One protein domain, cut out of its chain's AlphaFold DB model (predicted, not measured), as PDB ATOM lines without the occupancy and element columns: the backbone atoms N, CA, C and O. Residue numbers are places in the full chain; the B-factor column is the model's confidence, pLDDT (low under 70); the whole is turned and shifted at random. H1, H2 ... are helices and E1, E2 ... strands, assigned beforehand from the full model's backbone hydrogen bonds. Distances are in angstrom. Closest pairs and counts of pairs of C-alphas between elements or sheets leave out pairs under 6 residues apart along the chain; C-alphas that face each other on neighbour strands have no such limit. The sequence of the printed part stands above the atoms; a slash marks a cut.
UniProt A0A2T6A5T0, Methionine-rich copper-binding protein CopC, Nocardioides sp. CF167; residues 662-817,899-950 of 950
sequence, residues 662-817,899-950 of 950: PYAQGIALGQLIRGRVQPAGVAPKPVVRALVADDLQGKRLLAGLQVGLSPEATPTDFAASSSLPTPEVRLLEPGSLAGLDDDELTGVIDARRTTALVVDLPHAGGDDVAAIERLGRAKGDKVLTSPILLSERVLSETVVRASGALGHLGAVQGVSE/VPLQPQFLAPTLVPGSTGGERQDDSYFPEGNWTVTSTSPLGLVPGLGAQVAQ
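This is residues 662 to 817 and 899 to 950 of the 950 residues of the protein "Methionine-rich copper-binding protein CopC" of Nocardioides sp. CF167 (UniProt A0A2T6A5T0). A strongly twisted sheet of seven strands has H1 and H2 side by side over one face and the shorter helices H4 to H7 clustered at its other side. Beyond strands E6 and E7 their link reaches far out, residues 912 to 918 sticking out, while H3 and H8 lie away from the sheet. The 208 printed residues hold eight helices and seven strands, in the order H1 E1 H2 H3 E2 H4 E3 H5 E4 H6 H7 E5 E6 E7 H8; the class is mixed. The mixed sheet runs E2 E1 E3 E4 E5 E6 E7. The whole is compact, radius of gyration of the C-alphas 17.2 A, with spans of 57 by 37 by 35 A.

Start with E2, residues 728 to 732, and E1, 687 to 692, parallel, with N 690 and O 730 2.9 A apart. Next comes E3, 756 to 760, parallel to E1, N 691 and O 758 at 2.8 A. E4, 788 to 790, is parallel to E3, N 789 and O 757 at 2.8 A, and to E5, 812 to 816, N 790 and O 813 at 2.9 A. E6, 899 to 905, is antiparallel to E5, N 901 and O 814 at 2.8 A, and forms a hairpin with E7, 928 to 932, N 902 and O 931 at 2.9 A. H1, 662 to 677, is on the sheet at a height of 6.1 A. It touches H2, 696 to 708, closest at the C-alphas of Ile 667 and Gly 708, 3.8 A. H2 is over E1, along it at 8 degrees on the local plane. E1, H2, H3, 716 to 721, and E2 make a strand-helix-strand unit, two parallel strands joined through helices, with a right-handed crossover. H5, 767 to 778, is the hub, touching H4, 742 to 749, H6, 797 to 802, and H7, 804 to 808; its closest C-alphas to H7 are Arg 777 and Gly 804, 4.8 A. Every O i to N i+4 pair is within hydrogen-bond range in H1, H2, H4, H5, H6 and H7; H3 has 0 of 2, with 2 of 3 O i to N i+3, and H8, 945 to 949, 0 of 1 and 0 of 2.

Find C-alpha 662 at (-4.839, -3.786, 1.522); H1 runs 20.2 A from there. H2 spans 18.3 A, H5 16.2 A. E6 begins at (-17.541, -5.568, -2.678) and runs 19.0 A; H8 ends at (-7.492, 4.326, 9.538).

Residues 818 to 898 are cut out; C-alphas 817 and 899 are 6.3 A apart. The links E6 to E7 and E7 to H8 are long. Mean pLDDT of the printed part is 81.2; it is under 70 in 41 residues, among them 906 to 922 and 942 to 950.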
ATOM      1  N   PRO A 662      -4.999  -2.359   1.267       94.81
ATOM      2  CA  PRO A 662      -4.839  -3.786   1.522       94.81
ATOM      3  C   PRO A 662      -5.332  -4.186   2.916       94.81
ATOM      4  O   PRO A 662      -5.873  -5.275   3.086       94.81
ATOM      5  N   TYR A 663      -5.238  -3.291   3.906       94.19
ATOM      6  CA  TYR A 663      -5.793  -3.527   5.239       94.19
ATOM      7  C   TYR A 663      -7.328  -3.631   5.220       94.19
ATOM      8  O   TYR A 663      -7.894  -4.573   5.777       94.19
ATOM      9  N   ALA A 664      -8.015  -2.728   4.516       92.62
ATOM     10  CA  ALA A 664      -9.466  -2.799   4.337       92.62
ATOM     11  C   ALA A 664      -9.885  -4.032   3.514       92.62
ATOM     12  O   ALA A 664     -10.884  -4.674   3.841       92.62
ATOM     13  N   GLN A 665      -9.096  -4.421   2.502       94.62
ATOM     14  CA  GLN A 665      -9.302  -5.677   1.769       94.62
ATOM     15  C   GLN A 665      -9.211  -6.885   2.706       94.62
ATOM     16  O   GLN A 665     -10.094  -7.740   2.689       94.62
ATOM     17  N   GLY A 666      -8.193  -6.934   3.568       95.94
ATOM     18  CA  GLY A 666      -8.056  -7.969   4.590       95.94
ATOM     19  C   GLY A 666      -9.298  -8.066   5.475       95.94
ATOM     20  O   GLY A 666      -9.867  -9.151   5.625       95.94
ATOM     21  N   ILE A 667      -9.780  -6.929   5.991       94.69
ATOM     22  CA  ILE A 667     -11.012  -6.877   6.793       94.69
ATOM     23  C   ILE A 667     -12.186  -7.458   6.001       94.69
ATOM     24  O   ILE A 667     -12.899  -8.321   6.509       94.69
ATOM     25  N   ALA A 668     -12.367  -7.033   4.751       93.56
ATOM     26  CA  ALA A 668     -13.459  -7.496   3.903       93.56
ATOM     27  C   ALA A 668     -13.418  -9.007   3.645       93.56
ATOM     28  O   ALA A 668     -14.454  -9.671   3.710       93.56
ATOM     29  N   LEU A 669     -12.232  -9.564   3.397       94.75
ATOM     30  CA  LEU A 669     -12.036 -11.003   3.226       94.75
ATOM     31  C   LEU A 669     -12.397 -11.765   4.507       94.75
ATOM     32  O   LEU A 669     -13.118 -12.760   4.442       94.75
ATOM     33  N   GLY A 670     -11.989 -11.269   5.678       93.19
ATOM     34  CA  GLY A 670     -12.381 -11.848   6.967       93.19
ATOM     35  C   GLY A 670     -13.895 -11.791   7.214       93.19
ATOM     36  O   GLY A 670     -14.502 -12.796   7.590       93.19
ATOM     37  N   GLN A 671     -14.524 -10.650   6.916       90.31
ATOM     38  CA  GLN A 671     -15.976 -10.459   7.012       90.31
ATOM     39  C   GLN A 671     -16.739 -11.406   6.078       90.31
ATOM     40  O   GLN A 671     -17.739 -12.001   6.483       90.31
ATOM     41  N   LEU A 672     -16.256 -11.589   4.845       89.25
ATOM     42  CA  LEU A 672     -16.818 -12.531   3.878       89.25
ATOM     43  C   LEU A 672     -16.702 -13.975   4.382       89.25
ATOM     44  O   LEU A 672     -17.663 -14.745   4.273       89.25
ATOM     45  N   ILE A 673     -15.552 -14.327   4.970       89.81
ATOM     46  CA  ILE A 673     -15.326 -15.660   5.527       89.81
ATOM     47  C   ILE A 673     -16.351 -15.962   6.622       89.81
ATOM     48  O   ILE A 673     -17.050 -16.973   6.538       89.81
ATOM     49  N   ARG A 674     -16.500 -15.063   7.603       85.12
ATOM     50  CA  ARG A 674     -17.459 -15.227   8.708       85.12
ATOM     51  C   ARG A 674     -18.911 -15.225   8.234       85.12
ATOM     52  O   ARG A 674     -19.707 -16.040   8.688       85.12
ATOM     53  N   GLY A 675     -19.260 -14.295   7.348       79.69
ATOM     54  CA  GLY A 675     -20.646 -14.043   6.965       79.69
ATOM     55  C   GLY A 675     -21.228 -15.055   5.982       79.69
ATOM     56  O   GLY A 675     -22.445 -15.237   5.955       79.69
ATOM     57  N   ARG A 676     -20.389 -15.694   5.153       76.75
ATOM     58  CA  ARG A 676     -20.862 -16.526   4.030       76.75
ATOM     59  C   ARG A 676     -20.114 -17.826   3.814       76.75
ATOM     60  O   ARG A 676     -20.734 -18.805   3.412       76.75
ATOM     61  N   VAL A 677     -18.800 -17.829   4.023       74.12
ATOM     62  CA  VAL A 677     -17.957 -18.991   3.696       74.12
ATOM     63  C   VAL A 677     -17.895 -19.999   4.836       74.12
ATOM     64  O   VAL A 677     -17.610 -21.161   4.584       74.12
ATOM     65  N   GLN A 678     -18.158 -19.587   6.076       71.38
ATOM     66  CA  GLN A 678     -18.206 -20.464   7.242       71.38
ATOM     67  C   GLN A 678     -19.648 -20.970   7.473       71.38
ATOM     68  O   GLN A 678     -20.383 -20.372   8.261       71.38
ATOM     69  N   PRO A 679     -20.110 -22.060   6.821       54.78
ATOM     70  CA  PRO A 679     -21.378 -22.680   7.173       54.78
ATOM     71  C   PRO A 679     -21.282 -23.319   8.561       54.78
ATOM     72  O   PRO A 679     -20.230 -23.809   8.986       54.78
ATOM     73  N   ALA A 680     -22.412 -23.374   9.260       49.06
ATOM     74  CA  ALA A 680     -22.533 -24.134  10.495       49.06
ATOM     75  C   ALA A 680     -22.253 -25.632  10.226       49.06
ATOM     76  O   ALA A 680     -23.087 -26.321   9.647       49.06
ATOM     77  N   GLY A 681     -21.085 -26.144  10.648       50.25
ATOM     78  CA  GLY A 681     -20.856 -27.587  10.846       50.25
ATOM     79  C   GLY A 681     -19.819 -28.328   9.980       50.25
ATOM     80  O   GLY A 681     -19.767 -29.548  10.088       50.25
ATOM     81  N   VAL A 682     -18.989 -27.674   9.154       54.03
ATOM     82  CA  VAL A 682     -18.087 -28.406   8.218       54.03
ATOM     83  C   VAL A 682     -16.720 -28.790   8.815       54.03
ATOM     84  O   VAL A 682     -16.201 -29.857   8.494       54.03
ATOM     85  N   ALA A 683     -16.156 -27.995   9.732       55.69
ATOM     86  CA  ALA A 683     -14.901 -28.322  10.417       55.69
ATOM     87  C   ALA A 683     -15.002 -28.044  11.931       55.69
ATOM     88  O   ALA A 683     -15.423 -26.953  12.316       55.69
ATOM     89  N   PRO A 684     -14.584 -28.977  12.812       60.19
ATOM     90  CA  PRO A 684     -14.621 -28.777  14.267       60.19
ATOM     91  C   PRO A 684     -13.648 -27.684  14.751       60.19
ATOM     92  O   PRO A 684     -13.810 -27.167  15.854       60.19
ATOM     93  N   LYS A 685     -12.650 -27.329  13.928       76.44
ATOM     94  CA  LYS A 685     -11.753 -26.178  14.098       76.44
ATOM     95  C   LYS A 685     -11.606 -25.477  12.739       76.44
ATOM     96  O   LYS A 685     -10.947 -26.046  11.870       76.44
ATOM     97  N   PRO A 686     -12.245 -24.318  12.511       83.50
ATOM     98  CA  PRO A 686     -12.132 -23.614  11.236       83.50
ATOM     99  C   PRO A 686     -10.700 -23.108  11.030       83.50
ATOM    100  O   PRO A 686     -10.125 -22.485  11.923       83.50
ATOM    101  N   VAL A 687     -10.128 -23.387   9.859       91.00
ATOM    102  CA  VAL A 687      -8.765 -22.986   9.480       91.00
ATOM    103  C   VAL A 687      -8.837 -22.170   8.199       91.00
ATOM    104  O   VAL A 687      -9.332 -22.655   7.182       91.00
ATOM    105  N   VAL A 688      -8.316 -20.950   8.234       93.75
ATOM    106  CA  VAL A 688      -8.088 -20.123   7.046       93.75
ATOM    107  C   VAL A 688      -6.628 -20.274   6.666       93.75
ATOM    108  O   VAL A 688      -5.743 -19.996   7.472       93.75
ATOM    109  N   ARG A 689      -6.359 -20.729   5.447       95.62
ATOM    110  CA  ARG A 689      -4.996 -20.750   4.914       95.62
ATOM    111  C   ARG A 689      -4.751 -19.442   4.185       95.62
ATOM    112  O   ARG A 689      -5.604 -19.022   3.412       95.62
ATOM    113  N   ALA A 690      -3.620 -18.804   4.435       96.50
ATOM    114  CA  ALA A 690      -3.282 -17.521   3.839       96.50
ATOM    115  C   ALA A 690      -1.920 -17.624   3.150       96.50
ATOM    116  O   ALA A 690      -0.898 -17.797   3.810       96.50
ATOM    117  N   LEU A 691      -1.934 -17.546   1.823       95.94
ATOM    118  CA  LEU A 691      -0.756 -17.429   0.976       95.94
ATOM    119  C   LEU A 691      -0.579 -15.945   0.650       95.94
ATOM    120  O   LEU A 691      -1.279 -15.410  -0.208       95.94
ATOM    121  N   VAL A 692       0.288 -15.275   1.402       94.56
ATOM    122  CA  VAL A 692       0.426 -13.814   1.383       94.56
ATOM    123  C   VAL A 692       1.898 -13.454   1.224       94.56
ATOM    124  O   VAL A 692       2.744 -14.007   1.924       94.56
ATOM    125  N   ALA A 693       2.208 -12.542   0.305       91.69
ATOM    126  CA  ALA A 693       3.576 -12.088   0.075       91.69
ATOM    127  C   ALA A 693       4.171 -11.357   1.294       91.69
ATOM    128  O   ALA A 693       3.471 -10.636   2.007       91.69
ATOM    129  N   ASP A 694       5.487 -11.477   1.495       92.06
ATOM    130  CA  ASP A 694       6.226 -10.757   2.547       92.06
ATOM    131  C   ASP A 694       6.576  -9.312   2.132       92.06
ATOM    132  O   ASP A 694       7.714  -8.853   2.233       92.06
ATOM    133  N   ASP A 695       5.581  -8.574   1.640       91.94
ATOM    134  CA  ASP A 695       5.693  -7.168   1.250       91.94
ATOM    135  C   ASP A 695       4.764  -6.267   2.083       91.94
ATOM    136  O   ASP A 695       4.056  -6.718   2.991       91.94
ATOM    137  N   LEU A 696       4.810  -4.954   1.831       91.00
ATOM    138  CA  LEU A 696       3.995  -3.981   2.565       91.00
ATOM    139  C   LEU A 696       2.497  -4.289   2.433       91.00
ATOM    140  O   LEU A 696       1.774  -4.258   3.433       91.00
ATOM    141  N   GLN A 697       2.029  -4.592   1.220       93.56
ATOM    142  CA  GLN A 697       0.614  -4.860   0.965       93.56
ATOM    143  C   GLN A 697       0.154  -6.151   1.642       93.56
ATOM    144  O   GLN A 697      -0.873  -6.139   2.320       93.56
ATOM    145  N   GLY A 698       0.947  -7.219   1.561       94.94
ATOM    146  CA  GLY A 698       0.654  -8.499   2.194       94.94
ATOM    147  C   GLY A 698       0.601  -8.403   3.717       94.94
ATOM    148  O   GLY A 698      -0.349  -8.881   4.339       94.94
ATOM    149  N   LYS A 699       1.539  -7.680   4.343       95.19
ATOM    150  CA  LYS A 699       1.515  -7.426   5.799       95.19
ATOM    151  C   LYS A 699       0.255  -6.682   6.234       95.19
ATOM    152  O   LYS A 699      -0.368  -7.056   7.229       95.19
ATOM    153  N   ARG A 700      -0.139  -5.649   5.483       94.88
ATOM    154  CA  ARG A 700      -1.373  -4.891   5.737       94.88
ATOM    155  C   ARG A 700      -2.612  -5.766   5.562       94.88
ATOM    156  O   ARG A 700      -3.473  -5.764   6.439       94.88
ATOM    157  N   LEU A 701      -2.682  -6.547   4.485       96.62
ATOM    158  CA  LEU A 701      -3.794  -7.459   4.225       96.62
ATOM    159  C   LEU A 701      -3.928  -8.517   5.315       96.62
ATOM    160  O   LEU A 701      -5.034  -8.756   5.792       96.62
ATOM    161  N   LEU A 702      -2.822  -9.102   5.772       96.50
ATOM    162  CA  LEU A 702      -2.837 -10.086   6.850       96.50
ATOM    163  C   LEU A 702      -3.331  -9.485   8.175       96.50
ATOM    164  O   LEU A 702      -4.150 -10.103   8.857       96.50
ATOM    165  N   ALA A 703      -2.880  -8.277   8.525       95.38
ATOM    166  CA  ALA A 703      -3.361  -7.573   9.713       95.38
ATOM    167  C   ALA A 703      -4.871  -7.285   9.624       95.38
ATOM    168  O   ALA A 703      -5.616  -7.538  10.571       95.38
ATOM    169  N   GLY A 704      -5.339  -6.828   8.460       95.19
ATOM    170  CA  GLY A 704      -6.757  -6.596   8.207       95.19
ATOM    171  C   GLY A 704      -7.582  -7.877   8.278       95.19
ATOM    172  O   GLY A 704      -8.655  -7.890   8.873       95.19
ATOM    173  N   LEU A 705      -7.062  -8.979   7.731       96.00
ATOM    174  CA  LEU A 705      -7.702 -10.295   7.758       96.00
ATOM    175  C   LEU A 705      -7.944 -10.772   9.188       96.00
ATOM    176  O   LEU A 705      -9.037 -11.239   9.501       96.00
ATOM    177  N   GLN A 706      -6.960 -10.608  10.073       93.75
ATOM    178  CA  GLN A 706      -7.111 -10.951  11.488       93.75
ATOM    179  C   GLN A 706      -8.229 -10.142  12.159       93.75
ATOM    180  O   GLN A 706      -9.018 -10.708  12.917       93.75
ATOM    181  N   VAL A 707      -8.339  -8.849  11.842       92.81
ATOM    182  CA  VAL A 707      -9.421  -7.988  12.341       92.81
ATOM    183  C   VAL A 707     -10.770  -8.396  11.755       92.81
ATOM    184  O   VAL A 707     -11.720  -8.585  12.503       92.81
ATOM    185  N   GLY A 708     -10.870  -8.601  10.441       91.50
ATOM    186  CA  GLY A 708     -12.112  -9.005   9.773       91.50
ATOM    187  C   GLY A 708     -12.657 -10.356  10.239       91.50
ATOM    188  O   GLY A 708     -13.866 -10.582  10.222       91.50
ATOM    189  N   LEU A 709     -11.771 -11.253  10.682       90.88
ATOM    190  CA  LEU A 709     -12.134 -12.534  11.284       90.88
ATOM    191  C   LEU A 709     -12.613 -12.406  12.735       90.88
ATOM    192  O   LEU A 709     -13.057 -13.407  13.297       90.88
ATOM    193  N   SER A 710     -12.583 -11.223  13.350       88.00
ATOM    194  CA  SER A 710     -13.107 -11.012  14.699       88.00
ATOM    195  C   SER A 710     -14.644 -10.862  14.706       88.00
ATOM    196  O   SER A 710     -15.239 -10.401  13.724       88.00
ATOM    197  N   PRO A 711     -15.337 -11.253  15.792       83.12
ATOM    198  CA  PRO A 711     -16.780 -11.040  15.921       83.12
ATOM    199  C   PRO A 711     -17.181  -9.562  15.826       83.12
ATOM    200  O   PRO A 711     -18.220  -9.244  15.256       83.12
ATOM    201  N   GLU A 712     -16.347  -8.658  16.338       82.62
ATOM    202  CA  GLU A 712     -16.596  -7.212  16.380       82.62
ATOM    203  C   GLU A 712     -16.564  -6.572  14.988       82.62
ATOM    204  O   GLU A 712     -17.261  -5.591  14.740       82.62
ATOM    205  N   ALA A 713     -15.791  -7.144  14.062       84.06
ATOM    206  CA  ALA A 713     -15.729  -6.679  12.683       84.06
ATOM    207  C   ALA A 713     -16.909  -7.146  11.825       84.06
ATOM    208  O   ALA A 713     -17.027  -6.715  10.682       84.06
ATOM    209  N   THR A 714     -17.790  -8.005  12.340       78.69
ATOM    210  CA  THR A 714     -18.872  -8.617  11.561       78.69
ATOM    211  C   THR A 714     -19.986  -7.602  11.236       78.69
ATOM    212  O   THR A 714     -20.602  -7.069  12.161       78.69
ATOM    213  N   PRO A 715     -20.308  -7.363   9.948       78.00
ATOM    214  CA  PRO A 715     -21.443  -6.540   9.531       78.00
ATOM    215  C   PRO A 715     -22.782  -6.972  10.147       78.00
ATOM    216  O   PRO A 715     -23.033  -8.152  10.393       78.00
ATOM    217  N   THR A 716     -23.683  -6.013  10.370       73.12
ATOM    218  CA  THR A 716     -24.976  -6.255  11.038       73.12
ATOM    219  C   THR A 716     -25.907  -7.182  10.253       73.12
ATOM    220  O   THR A 716     -26.705  -7.901  10.847       73.12
ATOM    221  N   ASP A 717     -25.799  -7.192   8.925       72.75
ATOM    222  CA  ASP A 717     -26.499  -8.109   8.019       72.75
ATOM    223  C   ASP A 717     -25.966  -9.552   8.089       72.75
ATOM    224  O   ASP A 717     -26.633 -10.476   7.625       72.75
ATOM    225  N   PHE A 718     -24.830  -9.781   8.759       72.69
ATOM    226  CA  PHE A 718     -24.266 -11.105   9.042       72.69
ATOM    227  C   PHE A 718     -24.454 -11.544  10.507       72.69
ATOM    228  O   PHE A 718     -23.699 -12.386  10.992       72.69
ATOM    229  N   ALA A 719     -25.460 -11.025  11.224       59.44
ATOM    230  CA  ALA A 719     -25.654 -11.202  12.676       59.44
ATOM    231  C   ALA A 719     -25.543 -12.652  13.206       59.44
ATOM    232  O   ALA A 719     -25.029 -12.864  14.307       59.44
ATOM    233  N   ALA A 720     -25.957 -13.657  12.422       63.00
ATOM    234  CA  ALA A 720     -25.850 -15.077  12.782       63.00
ATOM    235  C   ALA A 720     -24.398 -15.597  12.875       63.00
ATOM    236  O   ALA A 720     -24.167 -16.645  13.468       63.00
ATOM    237  N   SER A 721     -23.420 -14.872  12.321       61.53
ATOM    238  CA  SER A 721     -22.002 -15.256  12.314       61.53
ATOM    239  C   SER A 721     -21.219 -14.804  13.554       61.53
ATOM    240  O   SER A 721     -20.107 -15.273  13.782       61.53
ATOM    241  N   SER A 722     -21.786 -13.940  14.402       61.19
ATOM    242  CA  SER A 722     -21.146 -13.491  15.654       61.19
ATOM    243  C   SER A 722     -20.947 -14.621  16.679       61.19
ATOM    244  O   SER A 722     -20.033 -14.560  17.495       61.19
ATOM    245  N   SER A 723     -21.756 -15.683  16.597       68.81
ATOM    246  CA  SER A 723     -21.676 -16.877  17.448       68.81
ATOM    247  C   SER A 723     -20.735 -17.964  16.910       68.81
ATOM    248  O   SER A 723     -20.534 -18.981  17.577       68.81
ATOM    249  N   LEU A 724     -20.159 -17.775  15.716       75.81
ATOM    250  CA  LEU A 724     -19.224 -18.722  15.112       75.81
ATOM    251  C   LEU A 724     -17.823 -18.597  15.735       75.81
ATOM    252  O   LEU A 724     -17.376 -17.479  16.027       75.81
ATOM    253  N   PRO A 725     -17.094 -19.719  15.902       82.69
ATOM    254  CA  PRO A 725     -15.716 -19.688  16.373       82.69
ATOM    255  C   PRO A 725     -14.815 -18.962  15.369       82.69
ATOM    256  O   PRO A 725     -14.896 -19.209  14.163       82.69
ATOM    257  N   THR A 726     -13.932 -18.103  15.884       86.06
ATOM    258  CA  THR A 726     -12.918 -17.393  15.095       86.06
ATOM    259  C   THR A 726     -11.951 -18.392  14.442       86.06
ATOM    260  O   THR A 726     -11.355 -19.195  15.165       86.06
ATOM    261  N   PRO A 727     -11.783 -18.375  13.106       88.19
ATOM    262  CA  PRO A 727     -10.849 -19.263  12.418       88.19
ATOM    263  C   PRO A 727      -9.380 -19.044  12.793       88.19
ATOM    264  O   PRO A 727      -8.933 -17.912  12.968       88.19
ATOM    265  N   GLU A 728      -8.613 -20.134  12.855       91.88
ATOM    266  CA  GLU A 728      -7.150 -20.089  12.956       91.88
ATOM    267  C   GLU A 728      -6.563 -19.730  11.583       91.88
ATOM    268  O   GLU A 728      -6.826 -20.428  10.602       91.88
ATOM    269  N   VAL A 729      -5.759 -18.665  11.501       94.50
ATOM    270  CA  VAL A 729      -5.041 -18.302  10.269       94.50
ATOM    271  C   VAL A 729      -3.714 -19.055  10.214       94.50
ATOM    272  O   VAL A 729      -2.858 -18.875  11.079       94.50
ATOM    273  N   ARG A 730      -3.527 -19.879   9.182       95.50
ATOM    274  CA  ARG A 730      -2.276 -20.587   8.894       95.50
ATOM    275  C   ARG A 730      -1.614 -20.007   7.660       95.50
ATOM    276  O   ARG A 730      -2.170 -20.095   6.565       95.50
ATOM    277  N   LEU A 731      -0.427 -19.446   7.847       96.19
ATOM    278  CA  LEU A 731       0.374 -18.913   6.753       96.19
ATOM    279  C   LEU A 731       0.960 -20.046   5.912       96.19
ATOM    280  O   LEU A 731       1.378 -21.079   6.441       96.19
ATOM    281  N   LEU A 732       0.957 -19.838   4.603       94.50
ATOM    282  CA  LEU A 732       1.675 -20.641   3.627       94.50
ATOM    283  C   LEU A 732       2.805 -19.787   3.056       94.50
ATOM    284  O   LEU A 732       2.597 -18.609   2.764       94.50
ATOM    285  N   GLU A 733       3.978 -20.387   2.884       91.06
ATOM    286  CA  GLU A 733       5.119 -19.704   2.272       91.06
ATOM    287  C   GLU A 733       4.842 -19.444   0.780       91.06
ATOM    288  O   GLU A 733       4.378 -20.358   0.087       91.06
ATOM    289  N   PRO A 734       5.127 -18.244   0.245       89.75
ATOM    290  CA  PRO A 734       5.126 -18.011  -1.196       89.75
ATOM    291  C   PRO A 734       6.014 -19.026  -1.939       89.75
ATOM    292  O   PRO A 734       7.131 -19.321  -1.520       89.75
ATOM    293  N   GLY A 735       5.506 -19.584  -3.032       87.44
ATOM    294  CA  GLY A 735       6.100 -20.676  -3.808       87.44
ATOM    295  C   GLY A 735       5.763 -22.082  -3.295       87.44
ATOM    296  O   GLY A 735       6.118 -23.070  -3.941       87.44
ATOM    297  N   SER A 736       5.097 -22.212  -2.142       91.81
ATOM    298  CA  SER A 736       4.830 -23.523  -1.535       91.81
ATOM    299  C   SER A 736       3.796 -24.364  -2.276       91.81
ATOM    300  O   SER A 736       3.820 -25.582  -2.117       91.81
ATOM    301  N   LEU A 737       2.908 -23.772  -3.082       92.06
ATOM    302  CA  LEU A 737       1.916 -24.525  -3.856       92.06
ATOM    303  C   LEU A 737       2.505 -25.061  -5.161       92.06
ATOM    304  O   LEU A 737       2.090 -26.118  -5.635       92.06
ATOM    305  N   ALA A 738       3.485 -24.357  -5.729       89.31
ATOM    306  CA  ALA A 738       4.109 -24.704  -7.003       89.31
ATOM    307  C   ALA A 738       4.596 -26.163  -7.063       89.31
ATOM    308  O   ALA A 738       4.349 -26.863  -8.051       89.31
ATOM    309  N   GLY A 739       5.253 -26.612  -5.988       87.75
ATOM    310  CA  GLY A 739       5.879 -27.931  -5.879       87.75
ATOM    311  C   GLY A 739       4.953 -29.073  -5.456       87.75
ATOM    312  O   GLY A 739       5.410 -30.213  -5.436       87.75
ATOM    313  N   LEU A 740       3.693 -28.789  -5.117       92.94
ATOM    314  CA  LEU A 740       2.737 -29.801  -4.665       92.94
ATOM    315  C   LEU A 740       2.110 -30.545  -5.844       92.94
ATOM    316  O   LEU A 740       1.777 -29.945  -6.873       92.94
ATOM    317  N   ASP A 741       1.887 -31.847  -5.681       92.62
ATOM    318  CA  ASP A 741       1.090 -32.608  -6.641       92.62
ATOM    319  C   ASP A 741      -0.420 -32.309  -6.515       92.62
ATOM    320  O   ASP A 741      -0.879 -31.576  -5.635       92.62
ATOM    321  N   ASP A 742      -1.223 -32.852  -7.433       90.31
ATOM    322  CA  ASP A 742      -2.661 -32.568  -7.473       90.31
ATOM    323  C   ASP A 742      -3.419 -33.071  -6.225       90.31
ATOM    324  O   ASP A 742      -4.447 -32.493  -5.862       90.31
ATOM    325  N   ASP A 743      -2.968 -34.148  -5.573       89.62
ATOM    326  CA  ASP A 743      -3.616 -34.686  -4.367       89.62
ATOM    327  C   ASP A 743      -3.237 -33.863  -3.127       89.62
ATOM    328  O   ASP A 743      -4.092 -33.566  -2.283       89.62
ATOM    329  N   GLU A 744      -1.985 -33.417  -3.045       92.31
ATOM    330  CA  GLU A 744      -1.511 -32.488  -2.024       92.31
ATOM    331  C   GLU A 744      -2.221 -31.132  -2.123       92.31
ATOM    332  O   GLU A 744      -2.746 -30.641  -1.117       92.31
ATOM    333  N   LEU A 745      -2.331 -30.563  -3.332       90.88
ATOM    334  CA  LEU A 745      -3.084 -29.329  -3.579       90.88
ATOM    335  C   LEU A 745      -4.565 -29.488  -3.230       90.88
ATOM    336  O   LEU A 745      -5.148 -28.607  -2.596       90.88
ATOM    337  N   THR A 746      -5.170 -30.632  -3.570       90.50
ATOM    338  CA  THR A 746      -6.544 -30.955  -3.154       90.50
ATOM    339  C   THR A 746      -6.675 -30.903  -1.630       90.50
ATOM    340  O   THR A 746      -7.644 -30.355  -1.112       90.50
ATOM    341  N   GLY A 747      -5.680 -31.403  -0.890       88.44
ATOM    342  CA  GLY A 747      -5.643 -31.331   0.570       88.44
ATOM    343  C   GLY A 747      -5.546 -29.907   1.140       88.44
ATOM    344  O   GLY A 747      -6.006 -29.681   2.265       88.44
ATOM    345  N   VAL A 748      -4.978 -28.954   0.392       90.19
ATOM    346  CA  VAL A 748      -4.906 -27.531   0.775       90.19
ATOM    347  C   VAL A 748      -6.283 -26.871   0.693       90.19
ATOM    348  O   VAL A 748      -6.633 -26.118   1.603       90.19
ATOM    349  N   ILE A 749      -7.072 -27.184  -0.338       88.94
ATOM    350  CA  ILE A 749      -8.381 -26.559  -0.605       88.94
ATOM    351  C   ILE A 749      -9.589 -27.438  -0.237       88.94
ATOM    352  O   ILE A 749     -10.718 -27.094  -0.564       88.94
ATOM    353  N   ASP A 750      -9.393 -28.576   0.433       88.00
ATOM    354  CA  ASP A 750     -10.491 -29.452   0.865       88.00
ATOM    355  C   ASP A 750     -11.365 -28.745   1.911       88.00
ATOM    356  O   ASP A 750     -10.905 -28.446   3.019       88.00
ATOM    357  N   ALA A 751     -12.648 -28.542   1.597       85.19
ATOM    358  CA  ALA A 751     -13.597 -27.849   2.468       85.19
ATOM    359  C   ALA A 751     -13.757 -28.507   3.853       85.19
ATOM    360  O   ALA A 751     -14.165 -27.850   4.807       85.19
ATOM    361  N   ARG A 752     -13.408 -29.795   4.004       84.56
ATOM    362  CA  ARG A 752     -13.430 -30.510   5.297       84.56
ATOM    363  C   ARG A 752     -12.288 -30.101   6.231       84.56
ATOM    364  O   ARG A 752     -12.341 -30.394   7.424       84.56
ATOM    365  N   ARG A 753     -11.221 -29.500   5.694       84.88
ATOM    366  CA  ARG A 753      -9.986 -29.144   6.419       84.88
ATOM    367  C   ARG A 753      -9.688 -27.651   6.392       84.88
ATOM    368  O   ARG A 753      -9.035 -27.157   7.307       84.88
ATOM    369  N   THR A 754     -10.148 -26.963   5.356       89.06
ATOM    370  CA  THR A 754      -9.876 -25.555   5.094       89.06
ATOM    371  C   THR A 754     -11.205 -24.828   4.921       89.06
ATOM    372  O   THR A 754     -12.061 -25.252   4.154       89.06
ATOM    373  N   THR A 755     -11.395 -23.734   5.653       89.81
ATOM    374  CA  THR A 755     -12.576 -22.870   5.530       89.81
ATOM    375  C   THR A 755     -12.466 -21.991   4.290       89.81
ATOM    376  O   THR A 755     -13.416 -21.892   3.526       89.81
ATOM    377  N   ALA A 756     -11.300 -21.383   4.077       92.50
ATOM    378  CA  ALA A 756     -10.980 -20.607   2.884       92.50
ATOM    379  C   ALA A 756      -9.466 -20.599   2.648       92.50
ATOM    380  O   ALA A 756      -8.686 -20.681   3.606       92.50
ATOM    381  N   LEU A 757      -9.070 -20.456   1.384       94.75
ATOM    382  CA  LEU A 757      -7.707 -20.116   0.985       94.75
ATOM    383  C   LEU A 757      -7.685 -18.646   0.557       94.75
ATOM    384  O   LEU A 757      -8.308 -18.293  -0.438       94.75
ATOM    385  N   VAL A 758      -6.986 -17.793   1.299       96.75
ATOM    386  CA  VAL A 758      -6.731 -16.398   0.920       96.75
ATOM    387  C   VAL A 758      -5.421 -16.337   0.140       96.75
ATOM    388  O   VAL A 758      -4.413 -16.857   0.619       96.75
ATOM    389  N   VAL A 759      -5.437 -15.714  -1.039       95.94
ATOM    390  CA  VAL A 759      -4.262 -15.577  -1.911       95.94
ATOM    391  C   VAL A 759      -4.009 -14.109  -2.221       95.94
ATOM    392  O   VAL A 759      -4.862 -13.419  -2.782       95.94
ATOM    393  N   ASP A 760      -2.810 -13.655  -1.880       94.56
ATOM    394  CA  ASP A 760      -2.332 -12.305  -2.122       94.56
ATOM    395  C   ASP A 760      -0.850 -12.342  -2.530       94.56
ATOM    396  O   ASP A 760       0.033 -12.584  -1.708       94.56
ATOM    397  N   LEU A 761      -0.580 -12.135  -3.819       90.38
ATOM    398  CA  LEU A 761       0.754 -12.239  -4.413       90.38
ATOM    399  C   LEU A 761       1.050 -11.007  -5.279       90.38
ATOM    400  O   LEU A 761       0.115 -10.435  -5.840       90.38
ATOM    401  N   PRO A 762       2.325 -10.607  -5.453       80.56
ATOM    402  CA  PRO A 762       2.666  -9.361  -6.147       80.56
ATOM    403  C   PRO A 762       2.275  -9.366  -7.630       80.56
ATOM    404  O   PRO A 762       2.076  -8.313  -8.231       80.56
ATOM    405  N   HIS A 763       2.142 -10.554  -8.225       69.69
ATOM    406  CA  HIS A 763       1.739 -10.716  -9.615       69.69
ATOM    407  C   HIS A 763       0.828 -11.937  -9.761       69.69
ATOM    408  O   HIS A 763       1.109 -13.003  -9.214       69.69
ATOM    409  N   ALA A 764      -0.219 -11.802 -10.577       64.25
ATOM    410  CA  ALA A 764      -1.164 -12.873 -10.896       64.25
ATOM    411  C   ALA A 764      -0.553 -14.065 -11.674       64.25
ATOM    412  O   ALA A 764      -1.175 -15.114 -11.753       64.25
ATOM    413  N   GLY A 765       0.652 -13.919 -12.243       65.44
ATOM    414  CA  GLY A 765       1.335 -14.943 -13.050       65.44
ATOM    415  C   GLY A 765       2.388 -15.774 -12.305       65.44
ATOM    416  O   GLY A 765       3.317 -16.261 -12.940       65.44
ATOM    417  N   GLY A 766       2.315 -15.864 -10.973       75.19
ATOM    418  CA  GLY A 766       3.268 -16.632 -10.161       75.19
ATOM    419  C   GLY A 766       2.997 -18.142 -10.142       75.19
ATOM    420  O   GLY A 766       1.869 -18.585 -10.367       75.19
ATOM    421  N   ASP A 767       4.021 -18.930  -9.803       83.88
ATOM    422  CA  ASP A 767       3.966 -20.401  -9.828       83.88
ATOM    423  C   ASP A 767       2.866 -20.998  -8.930       83.88
ATOM    424  O   ASP A 767       2.273 -22.026  -9.264       83.88
ATOM    425  N   ASP A 768       2.537 -20.343  -7.812       88.69
ATOM    426  CA  ASP A 768       1.446 -20.779  -6.935       88.69
ATOM    427  C   ASP A 768       0.063 -20.609  -7.576       88.69
ATOM    428  O   ASP A 768      -0.802 -21.476  -7.431       88.69
ATOM    429  N   VAL A 769      -0.157 -19.509  -8.308       87.56
ATOM    430  CA  VAL A 769      -1.407 -19.297  -9.053       87.56
ATOM    431  C   VAL A 769      -1.493 -20.328 -10.173       87.56
ATOM    432  O   VAL A 769      -2.518 -20.992 -10.317       87.56
ATOM    433  N   ALA A 770      -0.386 -20.571 -10.880       87.25
ATOM    434  CA  ALA A 770      -0.305 -21.614 -11.898       87.25
ATOM    435  C   ALA A 770      -0.597 -23.022 -11.339       87.25
ATOM    436  O   ALA A 770      -1.166 -23.860 -12.044       87.25
ATOM    437  N   ALA A 771      -0.258 -23.299 -10.074       89.56
ATOM    438  CA  ALA A 771      -0.605 -24.552  -9.402       89.56
ATOM    439  C   ALA A 771      -2.119 -24.684  -9.150       89.56
ATOM    440  O   ALA A 771      -2.693 -25.745  -9.411       89.56
ATOM    441  N   ILE A 772      -2.788 -23.605  -8.722       89.25
ATOM    442  CA  ILE A 772      -4.257 -23.561  -8.588       89.25
ATOM    443  C   ILE A 772      -4.916 -23.783  -9.953       89.25
ATOM    444  O   ILE A 772      -5.847 -24.581 -10.088       89.25
ATOM    445  N   GLU A 773      -4.391 -23.126 -10.985       89.69
ATOM    446  CA  GLU A 773      -4.880 -23.265 -12.349       89.69
ATOM    447  C   GLU A 773      -4.722 -24.689 -12.894       89.69
ATOM    448  O   GLU A 773      -5.646 -25.252 -13.490       89.69
ATOM    449  N   ARG A 774      -3.557 -25.299 -12.650       90.12
ATOM    450  CA  ARG A 774      -3.269 -26.697 -12.986       90.12
ATOM    451  C   ARG A 774      -4.281 -27.632 -12.336       90.12
ATOM    452  O   ARG A 774      -4.891 -28.435 -13.044       90.12
ATOM    453  N   LEU A 775      -4.501 -27.494 -11.027       89.69
ATOM    454  CA  LEU A 775      -5.455 -28.327 -10.302       89.69
ATOM    455  C   LEU A 775      -6.871 -28.173 -10.866       89.69
ATOM    456  O   LEU A 775      -7.575 -29.164 -11.070       89.69
ATOM    457  N   GLY A 776      -7.284 -26.939 -11.154       87.25
ATOM    458  CA  GLY A 776      -8.606 -26.654 -11.693       87.25
ATOM    459  C   GLY A 776      -8.866 -27.271 -13.068       87.25
ATOM    460  O   GLY A 776      -9.990 -27.703 -13.333       87.25
ATOM    461  N   ARG A 777      -7.831 -27.393 -13.910       86.25
ATOM    462  CA  ARG A 777      -7.896 -28.124 -15.189       86.25
ATOM    463  C   ARG A 777      -7.895 -29.644 -15.015       86.25
ATOM    464  O   ARG A 777      -8.550 -30.335 -15.788       86.25
ATOM    465  N   ALA A 778      -7.165 -30.162 -14.029       85.38
ATOM    466  CA  ALA A 778      -6.971 -31.601 -13.850       85.38
ATOM    467  C   ALA A 778      -8.098 -32.291 -13.056       85.38
ATOM    468  O   ALA A 778      -8.534 -33.385 -13.422       85.38
ATOM    469  N   LYS A 779      -8.551 -31.682 -11.949       83.94
ATOM    470  CA  LYS A 779      -9.455 -32.311 -10.965       83.94
ATOM    471  C   LYS A 779     -10.558 -31.392 -10.416       83.94
ATOM    472  O   LYS A 779     -11.278 -31.808  -9.513       83.94
ATOM    473  N   GLY A 780     -10.709 -30.162 -10.915       76.19
ATOM    474  CA  GLY A 780     -11.549 -29.140 -10.272       76.19
ATOM    475  C   GLY A 780     -13.032 -29.499 -10.071       76.19
ATOM    476  O   GLY A 780     -13.640 -29.026  -9.118       76.19
ATOM    477  N   ASP A 781     -13.605 -30.371 -10.904       79.44
ATOM    478  CA  ASP A 781     -14.992 -30.861 -10.814       79.44
ATOM    479  C   ASP A 781     -15.190 -32.011  -9.805       79.44
ATOM    480  O   ASP A 781     -16.320 -32.374  -9.478       79.44
ATOM    481  N   LYS A 782     -14.096 -32.591  -9.296       79.94
ATOM    482  CA  LYS A 782     -14.087 -33.764  -8.400       79.94
ATOM    483  C   LYS A 782     -13.704 -33.425  -6.961       79.94
ATOM    484  O   LYS A 782     -13.632 -34.323  -6.120       79.94
ATOM    485  N   VAL A 783     -13.449 -32.151  -6.666       75.94
ATOM    486  CA  VAL A 783     -12.987 -31.678  -5.357       75.94
ATOM    487  C   VAL A 783     -14.110 -30.933  -4.639       75.94
ATOM    488  O   VAL A 783     -14.682 -29.986  -5.173       75.94
ATOM    489  N   LEU A 784     -14.400 -31.318  -3.390       79.69
ATOM    490  CA  LEU A 784     -15.206 -30.490  -2.489       79.69
ATOM    491  C   LEU A 784     -14.341 -29.315  -2.013       79.69
ATOM    492  O   LEU A 784     -13.636 -29.413  -1.010       79.69
ATOM    493  N   THR A 785     -14.355 -28.239  -2.788       82.62
ATOM    494  CA  THR A 785     -13.423 -27.119  -2.640       82.62
ATOM    495  C   THR A 785     -13.924 -26.053  -1.662       82.62
ATOM    496  O   THR A 785     -15.091 -25.658  -1.685       82.62
ATOM    497  N   SER A 786     -13.034 -25.583  -0.789       87.25
ATOM    498  CA  SER A 786     -13.203 -24.347  -0.026       87.25
ATOM    499  C   SER A 786     -13.028 -23.140  -0.949       87.25
ATOM    500  O   SER A 786     -12.172 -23.199  -1.835       87.25
ATOM    501  N   PRO A 787     -13.734 -22.019  -0.731       90.44
ATOM    502  CA  PRO A 787     -13.512 -20.825  -1.529       90.44
ATOM    503  C   PRO A 787     -12.057 -20.348  -1.516       90.44
ATOM    504  O   PRO A 787     -11.423 -20.254  -0.461       90.44
ATOM    505  N   ILE A 788     -11.562 -20.021  -2.706       94.31
ATOM    506  CA  ILE A 788     -10.263 -19.408  -2.957       94.31
ATOM    507  C   ILE A 788     -10.526 -17.917  -3.154       94.31
ATOM    508  O   ILE A 788     -11.123 -17.511  -4.151       94.31
ATOM    509  N   LEU A 789     -10.148 -17.121  -2.158       95.44
ATOM    510  CA  LEU A 789     -10.405 -15.691  -2.093       95.44
ATOM    511  C   LEU A 789      -9.147 -14.924  -2.508       95.44
ATOM    512  O   LEU A 789      -8.140 -14.940  -1.800       95.44
ATOM    513  N   LEU A 790      -9.217 -14.261  -3.655       95.69
ATOM    514  CA  LEU A 790      -8.119 -13.494  -4.229       95.69
ATOM    515  C   LEU A 790      -8.196 -12.027  -3.789       95.69
ATOM    516  O   LEU A 790      -9.288 -11.446  -3.747       95.69
ATOM    517  N   SER A 791      -7.042 -11.423  -3.502       94.81
ATOM    518  CA  SER A 791      -6.918  -9.965  -3.389       94.81
ATOM    519  C   SER A 791      -7.034  -9.282  -4.757       94.81
ATOM    520  O   SER A 791      -6.920  -9.927  -5.804       94.81
ATOM    521  N   GLU A 792      -7.223  -7.961  -4.771       93.12
ATOM    522  CA  GLU A 792      -7.385  -7.189  -6.014       93.12
ATOM    523  C   GLU A 792      -6.188  -7.292  -6.968       93.12
ATOM    524  O   GLU A 792      -6.380  -7.253  -8.180       93.12
ATOM    525  N   ARG A 793      -4.963  -7.457  -6.445       90.81
ATOM    526  CA  ARG A 793      -3.746  -7.574  -7.271       90.81
ATOM    527  C   ARG A 793      -3.596  -8.928  -7.974       90.81
ATOM    528  O   ARG A 793      -2.792  -9.052  -8.898       90.81
ATOM    529  N   VAL A 794      -4.375  -9.932  -7.562       91.62
ATOM    530  CA  VAL A 794      -4.394 -11.277  -8.166       91.62
ATOM    531  C   VAL A 794      -5.683 -11.522  -8.960       91.62
ATOM    532  O   VAL A 794      -5.648 -12.164 -10.011       91.62
ATOM    533  N   LEU A 795      -6.824 -11.018  -8.477       92.56
ATOM    534  CA  LEU A 795      -8.139 -11.226  -9.080       92.56
ATOM    535  C   LEU A 795      -8.209 -10.641 -10.499       92.56
ATOM    536  O   LEU A 795      -8.189  -9.428 -10.685       92.56
ATOM    537  N   SER A 796      -8.370 -11.513 -11.494       90.88
ATOM    538  CA  SER A 796      -8.578 -11.121 -12.892       90.88
ATOM    539  C   SER A 796      -9.402 -12.160 -13.646       90.88
ATOM    540  O   SER A 796      -9.468 -13.334 -13.263       90.88
ATOM    541  N   GLU A 797      -9.996 -11.747 -14.764       89.62
ATOM    542  CA  GLU A 797     -10.738 -12.637 -15.656       89.62
ATOM    543  C   GLU A 797      -9.848 -13.750 -16.224       89.62
ATOM    544  O   GLU A 797     -10.307 -14.871 -16.458       89.62
ATOM    545  N   THR A 798      -8.562 -13.463 -16.431       84.94
ATOM    546  CA  THR A 798      -7.578 -14.440 -16.904       84.94
ATOM    547  C   THR A 798      -7.327 -15.524 -15.862       84.94
ATOM    548  O   THR A 798      -7.436 -16.699 -16.208       84.94
ATOM    549  N   VAL A 799      -7.105 -15.166 -14.592       87.81
ATOM    550  CA  VAL A 799      -6.898 -16.150 -13.510       87.81
ATOM    551  C   VAL A 799      -8.140 -17.020 -13.301       87.81
ATOM    552  O   VAL A 799      -8.032 -18.243 -13.187       87.81
ATOM    553  N   VAL A 800      -9.339 -16.422 -13.303       89.81
ATOM    554  CA  VAL A 800     -10.592 -17.184 -13.154       89.81
ATOM    555  C   VAL A 800     -10.766 -18.192 -14.293       89.81
ATOM    556  O   VAL A 800     -11.058 -19.357 -14.028       89.81
ATOM    557  N   ARG A 801     -10.550 -17.788 -15.552       85.88
ATOM    558  CA  ARG A 801     -10.669 -18.701 -16.705       85.88
ATOM    559  C   ARG A 801      -9.594 -19.782 -16.699       85.88
ATOM    560  O   ARG A 801      -9.901 -20.956 -16.898       85.88
ATOM    561  N   ALA A 802      -8.344 -19.407 -16.431       84.56
ATOM    562  CA  ALA A 802      -7.222 -20.340 -16.387       84.56
ATOM    563  C   ALA A 802      -7.375 -21.387 -15.266       84.56
ATOM    564  O   ALA A 802      -6.878 -22.509 -15.407       84.56
ATOM    565  N   SER A 803      -8.156 -21.065 -14.225       88.25
ATOM    566  CA  SER A 803      -8.556 -21.966 -13.136       88.25
ATOM    567  C   SER A 803      -9.555 -23.063 -13.523       88.25
ATOM    568  O   SER A 803      -9.970 -23.841 -12.662       88.25
ATOM    569  N   GLY A 804      -9.944 -23.177 -14.795       87.62
ATOM    570  CA  GLY A 804     -10.725 -24.309 -15.298       87.62
ATOM    571  C   GLY A 804     -12.022 -24.526 -14.514       87.62
ATOM    572  O   GLY A 804     -12.762 -23.575 -14.249       87.62
ATOM    573  N   ALA A 805     -12.302 -25.769 -14.114       88.12
ATOM    574  CA  ALA A 805     -13.537 -26.111 -13.408       88.12
ATOM    575  C   ALA A 805     -13.689 -25.371 -12.064       88.12
ATOM    576  O   ALA A 805     -14.803 -24.994 -11.711       88.12
ATOM    577  N   LEU A 806     -12.593 -25.083 -11.347       89.56
ATOM    578  CA  LEU A 806     -12.653 -24.315 -10.092       89.56
ATOM    579  C   LEU A 806     -13.146 -22.880 -10.323       89.56
ATOM    580  O   LEU A 806     -13.942 -22.366  -9.536       89.56
ATOM    581  N   GLY A 807     -12.715 -22.247 -11.416       89.31
ATOM    582  CA  GLY A 807     -13.216 -20.935 -11.823       89.31
ATOM    583  C   GLY A 807     -14.689 -20.982 -12.230       89.31
ATOM    584  O   GLY A 807     -15.491 -20.195 -11.731       89.31
ATOM    585  N   HIS A 808     -15.067 -21.955 -13.066       87.12
ATOM    586  CA  HIS A 808     -16.436 -22.098 -13.584       87.12
ATOM    587  C   HIS A 808     -17.475 -22.416 -12.501       87.12
ATOM    588  O   HIS A 808     -18.621 -21.981 -12.594       87.12
ATOM    589  N   LEU A 809     -17.073 -23.148 -11.458       86.44
ATOM    590  CA  LEU A 809     -17.906 -23.439 -10.288       86.44
ATOM    591  C   LEU A 809     -18.005 -22.255  -9.309       86.44
ATOM    592  O   LEU A 809     -18.711 -22.350  -8.306       86.44
ATOM    593  N   GLY A 810     -17.296 -21.152  -9.569       86.81
ATOM    594  CA  GLY A 810     -17.272 -19.980  -8.698       86.81
ATOM    595  C   GLY A 810     -16.497 -20.190  -7.398       86.81
ATOM    596  O   GLY A 810     -16.740 -19.462  -6.436       86.81
ATOM    597  N   ALA A 811     -15.592 -21.178  -7.345       89.06
ATOM    598  CA  ALA A 811     -14.730 -21.411  -6.185       89.06
ATOM    599  C   ALA A 811     -13.624 -20.355  -6.081       89.06
ATOM    600  O   ALA A 811     -13.219 -20.009  -4.973       89.06
ATOM    601  N   VAL A 812     -13.160 -19.836  -7.222       92.94
ATOM    602  CA  VAL A 812     -12.242 -18.695  -7.299       92.94
ATOM    603  C   VAL A 812     -13.064 -17.411  -7.350       92.94
ATOM    604  O   VAL A 812     -13.776 -17.156  -8.319       92.94
ATOM    605  N   GLN A 813     -12.980 -16.616  -6.293       92.88
ATOM    606  CA  GLN A 813     -13.705 -15.355  -6.137       92.88
ATOM    607  C   GLN A 813     -12.810 -14.335  -5.421       92.88
ATOM    608  O   GLN A 813     -11.700 -14.663  -5.007       92.88
ATOM    609  N   GLY A 814     -13.256 -13.096  -5.258       93.44
ATOM    610  CA  GLY A 814     -12.431 -12.088  -4.595       93.44
ATOM    611  C   GLY A 814     -13.207 -10.858  -4.176       93.44
ATOM    612  O   GLY A 814     -14.435 -10.880  -4.070       93.44
ATOM    613  N   VAL A 815     -12.475  -9.783  -3.919       93.25
ATOM    614  CA  VAL A 815     -13.032  -8.469  -3.591       93.25
ATOM    615  C   VAL A 815     -12.563  -7.428  -4.597       93.25
ATOM    616  O   VAL A 815     -11.548  -7.616  -5.263       93.25
ATOM    617  N   SER A 816     -13.342  -6.359  -4.734       94.00
ATOM    618  CA  SER A 816     -13.067  -5.268  -5.664       94.00
ATOM    619  C   SER A 816     -13.661  -3.958  -5.154       94.00
ATOM    620  O   SER A 816     -14.791  -3.917  -4.667       94.00
ATOM    621  N   GLU A 817     -12.918  -2.875  -5.292       93.25
ATOM    622  CA  GLU A 817     -13.299  -1.493  -5.042       93.25
ATOM    623  C   GLU A 817     -14.253  -0.955  -6.117       93.25
ATOM    624  O   GLU A 817     -15.032  -0.027  -5.865       93.25
ATOM    625  N   VAL A 899     -16.458  -4.591  -2.539       91.81
ATOM    626  CA  VAL A 899     -17.541  -5.568  -2.678       91.81
ATOM    627  C   VAL A 899     -16.987  -6.944  -3.029       91.81
ATOM    628  O   VAL A 899     -16.018  -7.041  -3.781       91.81
ATOM    629  N   PRO A 900     -17.602  -8.025  -2.523       91.62
ATOM    630  CA  PRO A 900     -17.253  -9.374  -2.933       91.62
ATOM    631  C   PRO A 900     -17.787  -9.662  -4.341       91.62
ATOM    632  O   PRO A 900     -18.986  -9.507  -4.606       91.62
ATOM    633  N   LEU A 901     -16.897 -10.117  -5.220       92.62
ATOM    634  CA  LEU A 901     -17.190 -10.510  -6.592       92.62
ATOM    635  C   LEU A 901     -17.033 -12.017  -6.763       92.62
ATOM    636  O   LEU A 901     -15.990 -12.579  -6.432       92.62
ATOM    637  N   GLN A 902     -18.049 -12.645  -7.344       91.31
ATOM    638  CA  GLN A 902     -18.032 -14.053  -7.725       91.31
ATOM    639  C   GLN A 902     -18.308 -14.178  -9.228       91.31
ATOM    640  O   GLN A 902     -19.232 -13.522  -9.730       91.31
ATOM    641  N   PRO A 903     -17.538 -14.993  -9.970       91.44
ATOM    642  CA  PRO A 903     -17.814 -15.204 -11.379       91.44
ATOM    643  C   PRO A 903     -19.060 -16.084 -11.540       91.44
ATOM    644  O   PRO A 903     -19.283 -17.032 -10.786       91.44
ATOM    645  N   GLN A 904     -19.876 -15.765 -12.537       87.00
ATOM    646  CA  GLN A 904     -21.058 -16.524 -12.913       87.00
ATOM    647  C   GLN A 904     -20.978 -16.866 -14.397       87.00
ATOM    648  O   GLN A 904     -20.960 -15.980 -15.248       87.00
ATOM    649  N   PHE A 905     -20.976 -18.157 -14.702       83.31
ATOM    650  CA  PHE A 905     -20.926 -18.672 -16.064       83.31
ATOM    651  C   PHE A 905     -22.323 -19.093 -16.534       83.31
ATOM    652  O   PHE A 905     -23.144 -19.569 -15.744       83.31
ATOM    653  N   LEU A 906     -22.614 -18.900 -17.821       67.19
ATOM    654  CA  LEU A 906     -23.843 -19.378 -18.446       67.19
ATOM    655  C   LEU A 906     -23.823 -20.905 -18.572       67.19
ATOM    656  O   LEU A 906     -22.775 -21.523 -18.762       67.19
ATOM    657  N   ALA A 907     -25.002 -21.527 -18.492       61.12
ATOM    658  CA  ALA A 907     -25.118 -22.962 -18.725       61.12
ATOM    659  C   ALA A 907     -24.670 -23.297 -20.164       61.12
ATOM    660  O   ALA A 907     -25.110 -22.612 -21.090       61.12
ATOM    661  N   PRO A 908     -23.889 -24.374 -20.392       50.47
ATOM    662  CA  PRO A 908     -23.401 -24.743 -21.726       50.47
ATOM    663  C   PRO A 908     -24.505 -24.921 -22.780       50.47
ATOM    664  O   PRO A 908     -24.270 -24.735 -23.966       50.47
ATOM    665  N   THR A 909     -25.731 -25.249 -22.358       51.44
ATOM    666  CA  THR A 909     -26.913 -25.393 -23.227       51.44
ATOM    667  C   THR A 909     -27.506 -24.067 -23.713       51.44
ATOM    668  O   THR A 909     -28.349 -24.076 -24.607       51.44
ATOM    669  N   LEU A 910     -27.094 -22.941 -23.125       47.88
ATOM    670  CA  LEU A 910     -27.513 -21.583 -23.484       47.88
ATOM    671  C   LEU A 910     -26.435 -20.829 -24.277       47.88
ATOM    672  O   LEU A 910     -26.693 -19.714 -24.729       47.88
ATOM    673  N   VAL A 911     -25.252 -21.424 -24.456       46.84
ATOM    674  CA  VAL A 911     -24.166 -20.887 -25.282       46.84
ATOM    675  C   VAL A 911     -24.345 -21.442 -26.702       46.84
ATOM    676  O   VAL A 911     -24.261 -22.659 -26.883       46.84
ATOM    677  N   PRO A 912     -24.644 -20.618 -27.725       42.06
ATOM    678  CA  PRO A 912     -24.818 -21.116 -29.086       42.06
ATOM    679  C   PRO A 912     -23.540 -21.810 -29.574       42.06
ATOM    680  O   PRO A 912     -22.458 -21.227 -29.533       42.06
ATOM    681  N   GLY A 913     -23.666 -23.052 -30.054       40.44
ATOM    682  CA  GLY A 913     -22.573 -23.757 -30.720       40.44
ATOM    683  C   GLY A 913     -22.120 -22.968 -31.948       40.44
ATOM    684  O   GLY A 913     -22.928 -22.633 -32.812       40.44
ATOM    685  N   SER A 914     -20.839 -22.625 -31.996       50.00
ATOM    686  CA  SER A 914     -20.248 -21.727 -32.983       50.00
ATOM    687  C   SER A 914     -20.423 -22.202 -34.431       50.00
ATOM    688  O   SER A 914     -19.816 -23.194 -34.823       50.00
ATOM    689  N   THR A 915     -21.137 -21.414 -35.237       35.50
ATOM    690  CA  THR A 915     -20.801 -21.092 -36.637       35.50
ATOM    691  C   THR A 915     -21.493 -19.771 -37.014       35.50
ATOM    692  O   THR A 915     -22.623 -19.752 -37.489       35.50
ATOM    693  N   GLY A 916     -20.817 -18.640 -36.776       39.97
ATOM    694  CA  GLY A 916     -21.183 -17.340 -37.368       39.97
ATOM    695  C   GLY A 916     -22.207 -16.459 -36.634       39.97
ATOM    696  O   GLY A 916     -22.776 -15.575 -37.266       39.97
ATOM    697  N   GLY A 917     -22.461 -16.666 -35.337       33.69
ATOM    698  CA  GLY A 917     -23.303 -15.769 -34.524       33.69
ATOM    699  C   GLY A 917     -22.493 -14.695 -33.788       33.69
ATOM    700  O   GLY A 917     -21.387 -14.986 -33.335       33.69
ATOM    701  N   GLU A 918     -23.041 -13.477 -33.676       40.22
ATOM    702  CA  GLU A 918     -22.482 -12.365 -32.881       40.22
ATOM    703  C   GLU A 918     -22.101 -12.842 -31.467       40.22
ATOM    704  O   GLU A 918     -22.863 -13.567 -30.817       40.22
ATOM    705  N   ARG A 919     -20.896 -12.469 -31.007       44.91
ATOM    706  CA  ARG A 919     -20.451 -12.722 -29.628       44.91
ATOM    707  C   ARG A 919     -21.436 -12.053 -28.662       44.91
ATOM    708  O   ARG A 919     -22.084 -11.067 -28.997       44.91
ATOM    709  N   GLN A 920     -21.562 -12.591 -27.446       48.34
ATOM    710  CA  GLN A 920     -22.219 -11.843 -26.374       48.34
ATOM    711  C   GLN A 920     -21.338 -10.638 -26.030       48.34
ATOM    712  O   GLN A 920     -20.422 -10.741 -25.225       48.34
ATOM    713  N   ASP A 921     -21.607  -9.502 -26.665       55.09
ATOM    714  CA  ASP A 921     -20.774  -8.297 -26.588       55.09
ATOM    715  C   ASP A 921     -20.946  -7.508 -25.266       55.09
ATOM    716  O   ASP A 921     -20.401  -6.419 -25.111       55.09
ATOM    717  N   ASP A 922     -21.656  -8.071 -24.279       64.38
ATOM    718  CA  ASP A 922     -22.026  -7.409 -23.020       64.38
ATOM    719  C   ASP A 922     -21.548  -8.178 -21.770       64.38
ATOM    720  O   ASP A 922     -22.222  -8.178 -20.733       64.38
ATOM    721  N   SER A 923     -20.400  -8.855 -21.826       79.69
ATOM    722  CA  SER A 923     -19.897  -9.715 -20.745       79.69
ATOM    723  C   SER A 923     -18.429  -9.433 -20.372       79.69
ATOM    724  O   SER A 923     -17.682  -8.830 -21.138       79.69
ATOM    725  N   TYR A 924     -18.020  -9.823 -19.157       83.38
ATOM    726  CA  TYR A 924     -16.604  -9.769 -18.725       83.38
ATOM    727  C   TYR A 924     -15.852 -11.057 -19.095       83.38
ATOM    728  O   TYR A 924     -14.634 -11.069 -19.245       83.38
ATOM    729  N   PHE A 925     -16.587 -12.153 -19.285       82.75
ATOM    730  CA  PHE A 925     -16.068 -13.429 -19.761       82.75
ATOM    731  C   PHE A 925     -16.791 -13.800 -21.060       82.75
ATOM    732  O   PHE A 925     -17.972 -13.474 -21.181       82.75
ATOM    733  N   PRO A 926     -16.165 -14.527 -22.003       73.75
ATOM    734  CA  PRO A 926     -16.847 -14.944 -23.232       73.75
ATOM    735  C   PRO A 926     -18.176 -15.681 -22.975       73.75
ATOM    736  O   PRO A 926     -19.120 -15.542 -23.747       73.75
ATOM    737  N   GLU A 927     -18.265 -16.403 -21.855       75.56
ATOM    738  CA  GLU A 927     -19.431 -17.193 -21.445       75.56
ATOM    739  C   GLU A 927     -19.999 -16.810 -20.059       75.56
ATOM    740  O   GLU A 927     -20.703 -17.607 -19.438       75.56
ATOM    741  N   GLY A 928     -19.703 -15.622 -19.521       81.06
ATOM    742  CA  GLY A 928     -20.080 -15.306 -18.137       81.06
ATOM    743  C   GLY A 928     -19.904 -13.853 -17.703       81.06
ATOM    744  O   GLY A 928     -19.441 -12.995 -18.449       81.06
ATOM    745  N   ASN A 929     -20.251 -13.560 -16.451       88.19
ATOM    746  CA  ASN A 929     -20.178 -12.219 -15.873       88.19
ATOM    747  C   ASN A 929     -19.720 -12.230 -14.407       88.19
ATOM    748  O   ASN A 929     -19.733 -13.265 -13.748       88.19
ATOM    749  N   TRP A 930     -19.352 -11.065 -13.880       91.38
ATOM    750  CA  TRP A 930     -19.150 -10.868 -12.447       91.38
ATOM    751  C   TRP A 930     -20.480 -10.607 -11.749       91.38
ATOM    752  O   TRP A 930     -21.264  -9.763 -12.187       91.38
ATOM    753  N   THR A 931     -20.697 -11.267 -10.615       88.94
ATOM    754  CA  THR A 931     -21.823 -10.995  -9.722       88.94
ATOM    755  C   THR A 931     -21.336 -10.436  -8.400       88.94
ATOM    756  O   THR A 931     -20.412 -10.963  -7.780       88.94
ATOM    757  N   VAL A 932     -21.980  -9.358  -7.959       86.56
ATOM    758  CA  VAL A 932     -21.780  -8.834  -6.613       86.56
ATOM    759  C   VAL A 932     -22.584  -9.701  -5.664       86.56
ATOM    760  O   VAL A 932     -23.803  -9.820  -5.805       86.56
ATOM    761  N   THR A 933     -21.917 -10.310  -4.691       78.69
ATOM    762  CA  THR A 933     -22.614 -11.239  -3.807       78.69
ATOM    763  C   THR A 933     -23.243 -10.512  -2.612       78.69
ATOM    764  O   THR A 933     -24.281 -10.965  -2.134       78.69
ATOM    765  N   SER A 934     -22.720  -9.362  -2.165       76.50
ATOM    766  CA  SER A 934     -23.228  -8.573  -1.021       76.50
ATOM    767  C   SER A 934     -23.864  -7.241  -1.425       76.50
ATOM    768  O   SER A 934     -23.308  -6.512  -2.236       76.50
ATOM    769  N   THR A 935     -24.994  -6.878  -0.808       68.38
ATOM    770  CA  THR A 935     -25.629  -5.559  -0.996       68.38
ATOM    771  C   THR A 935     -24.932  -4.436  -0.223       68.38
ATOM    772  O   THR A 935     -25.110  -3.269  -0.564       68.38
ATOM    773  N   SER A 936     -24.151  -4.780   0.804       78.62
ATOM    774  CA  SER A 936     -23.416  -3.839   1.658       78.62
ATOM    775  C   SER A 936     -21.917  -3.873   1.319       78.62
ATOM    776  O   SER A 936     -21.372  -4.979   1.199       78.62
ATOM    777  N   PRO A 937     -21.232  -2.715   1.194       85.81
ATOM    778  CA  PRO A 937     -19.775  -2.673   1.097       85.81
ATOM    779  C   PRO A 937     -19.112  -3.267   2.346       85.81
ATOM    780  O   PRO A 937     -19.589  -3.072   3.465       85.81
ATOM    781  N   LEU A 938     -18.004  -3.970   2.142       89.88
ATOM    782  CA  LEU A 938     -17.165  -4.583   3.170       89.88
ATOM    783  C   LEU A 938     -15.855  -3.797   3.341       89.88
ATOM    784  O   LEU A 938     -15.548  -2.909   2.548       89.88
ATOM    785  N   GLY A 939     -15.081  -4.132   4.375       87.88
ATOM    786  CA  GLY A 939     -13.789  -3.497   4.686       87.88
ATOM    787  C   GLY A 939     -13.863  -2.414   5.766       87.88
ATOM    788  O   GLY A 939     -12.837  -1.969   6.275       87.88
ATOM    789  N   LEU A 940     -15.077  -2.049   6.185       84.88
ATOM    790  CA  LEU A 940     -15.339  -1.127   7.291       84.88
ATOM    791  C   LEU A 940     -15.753  -1.896   8.549       84.88
ATOM    792  O   LEU A 940     -16.554  -2.829   8.474       84.88
ATOM    793  N   VAL A 941     -15.260  -1.469   9.715       79.88
ATOM    794  CA  VAL A 941     -15.631  -2.059  11.011       79.88
ATOM    795  C   VAL A 941     -16.870  -1.347  11.583       79.88
ATOM    796  O   VAL A 941     -16.843  -0.120  11.755       79.88
ATOM    797  N   PRO A 942     -17.964  -2.072  11.899       67.19
ATOM    798  CA  PRO A 942     -19.170  -1.486  12.486       67.19
ATOM    799  C   PRO A 942     -18.888  -0.724  13.789       67.19
ATOM    800  O   PRO A 942     -18.116  -1.166  14.632       67.19
ATOM    801  N   GLY A 943     -19.513   0.444  13.970       59.69
ATOM    802  CA  GLY A 943     -19.394   1.247  15.197       59.69
ATOM    803  C   GLY A 943     -18.086   2.034  15.361       59.69
ATOM    804  O   GLY A 943     -18.065   2.995  16.124       59.69
ATOM    805  N   LEU A 944     -17.034   1.702  14.610       55.06
ATOM    806  CA  LEU A 944     -15.776   2.459  14.596       55.06
ATOM    807  C   LEU A 944     -15.709   3.514  13.478       55.06
ATOM    808  O   LEU A 944     -14.858   4.398  13.515       55.06
ATOM    809  N   GLY A 945     -16.625   3.475  12.501       53.84
ATOM    810  CA  GLY A 945     -16.632   4.406  11.367       53.84
ATOM    811  C   GLY A 945     -15.269   4.495  10.660       53.84
ATOM    812  O   GLY A 945     -14.382   3.672  10.861       53.84
ATOM    813  N   ALA A 946     -15.056   5.535   9.854       43.97
ATOM    814  CA  ALA A 946     -13.780   5.789   9.172       43.97
ATOM    815  C   ALA A 946     -12.585   6.104  10.119       43.97
ATOM    816  O   ALA A 946     -11.575   6.641   9.666       43.97
ATOM    817  N   GLN A 947     -12.688   5.836  11.430       40.06
ATOM    818  CA  GLN A 947     -11.634   6.100  12.417       40.06
ATOM    819  C   GLN A 947     -10.618   4.954  12.563       40.06
ATOM    820  O   GLN A 947      -9.567   5.186  13.144       40.06
ATOM    821  N   VAL A 948     -10.866   3.768  11.988       38.34
ATOM    822  CA  VAL A 948      -9.915   2.625  12.014       38.34
ATOM    823  C   VAL A 948      -8.702   2.836  11.090       38.34
ATOM    824  O   VAL A 948      -7.780   2.036  11.083       38.34
ATOM    825  N   ALA A 949      -8.656   3.938  10.337       33.69
ATOM    826  CA  ALA A 949      -7.492   4.326   9.538       33.69
ATOM    827  C   ALA A 949      -6.352   4.982  10.357       33.69
ATOM    828  O   ALA A 949      -5.471   5.590   9.753       33.69
ATOM    829  N   GLN A 950      -6.405   4.944  11.698       30.22
ATOM    830  CA  GLN A 950      -5.352   5.458  12.591       30.22
ATOM    831  C   GLN A 950      -4.328   4.397  12.965       30.22
ATOM    832  O   GLN A 950      -4.752   3.263  13.281       30.22
TER     833      GLN A 950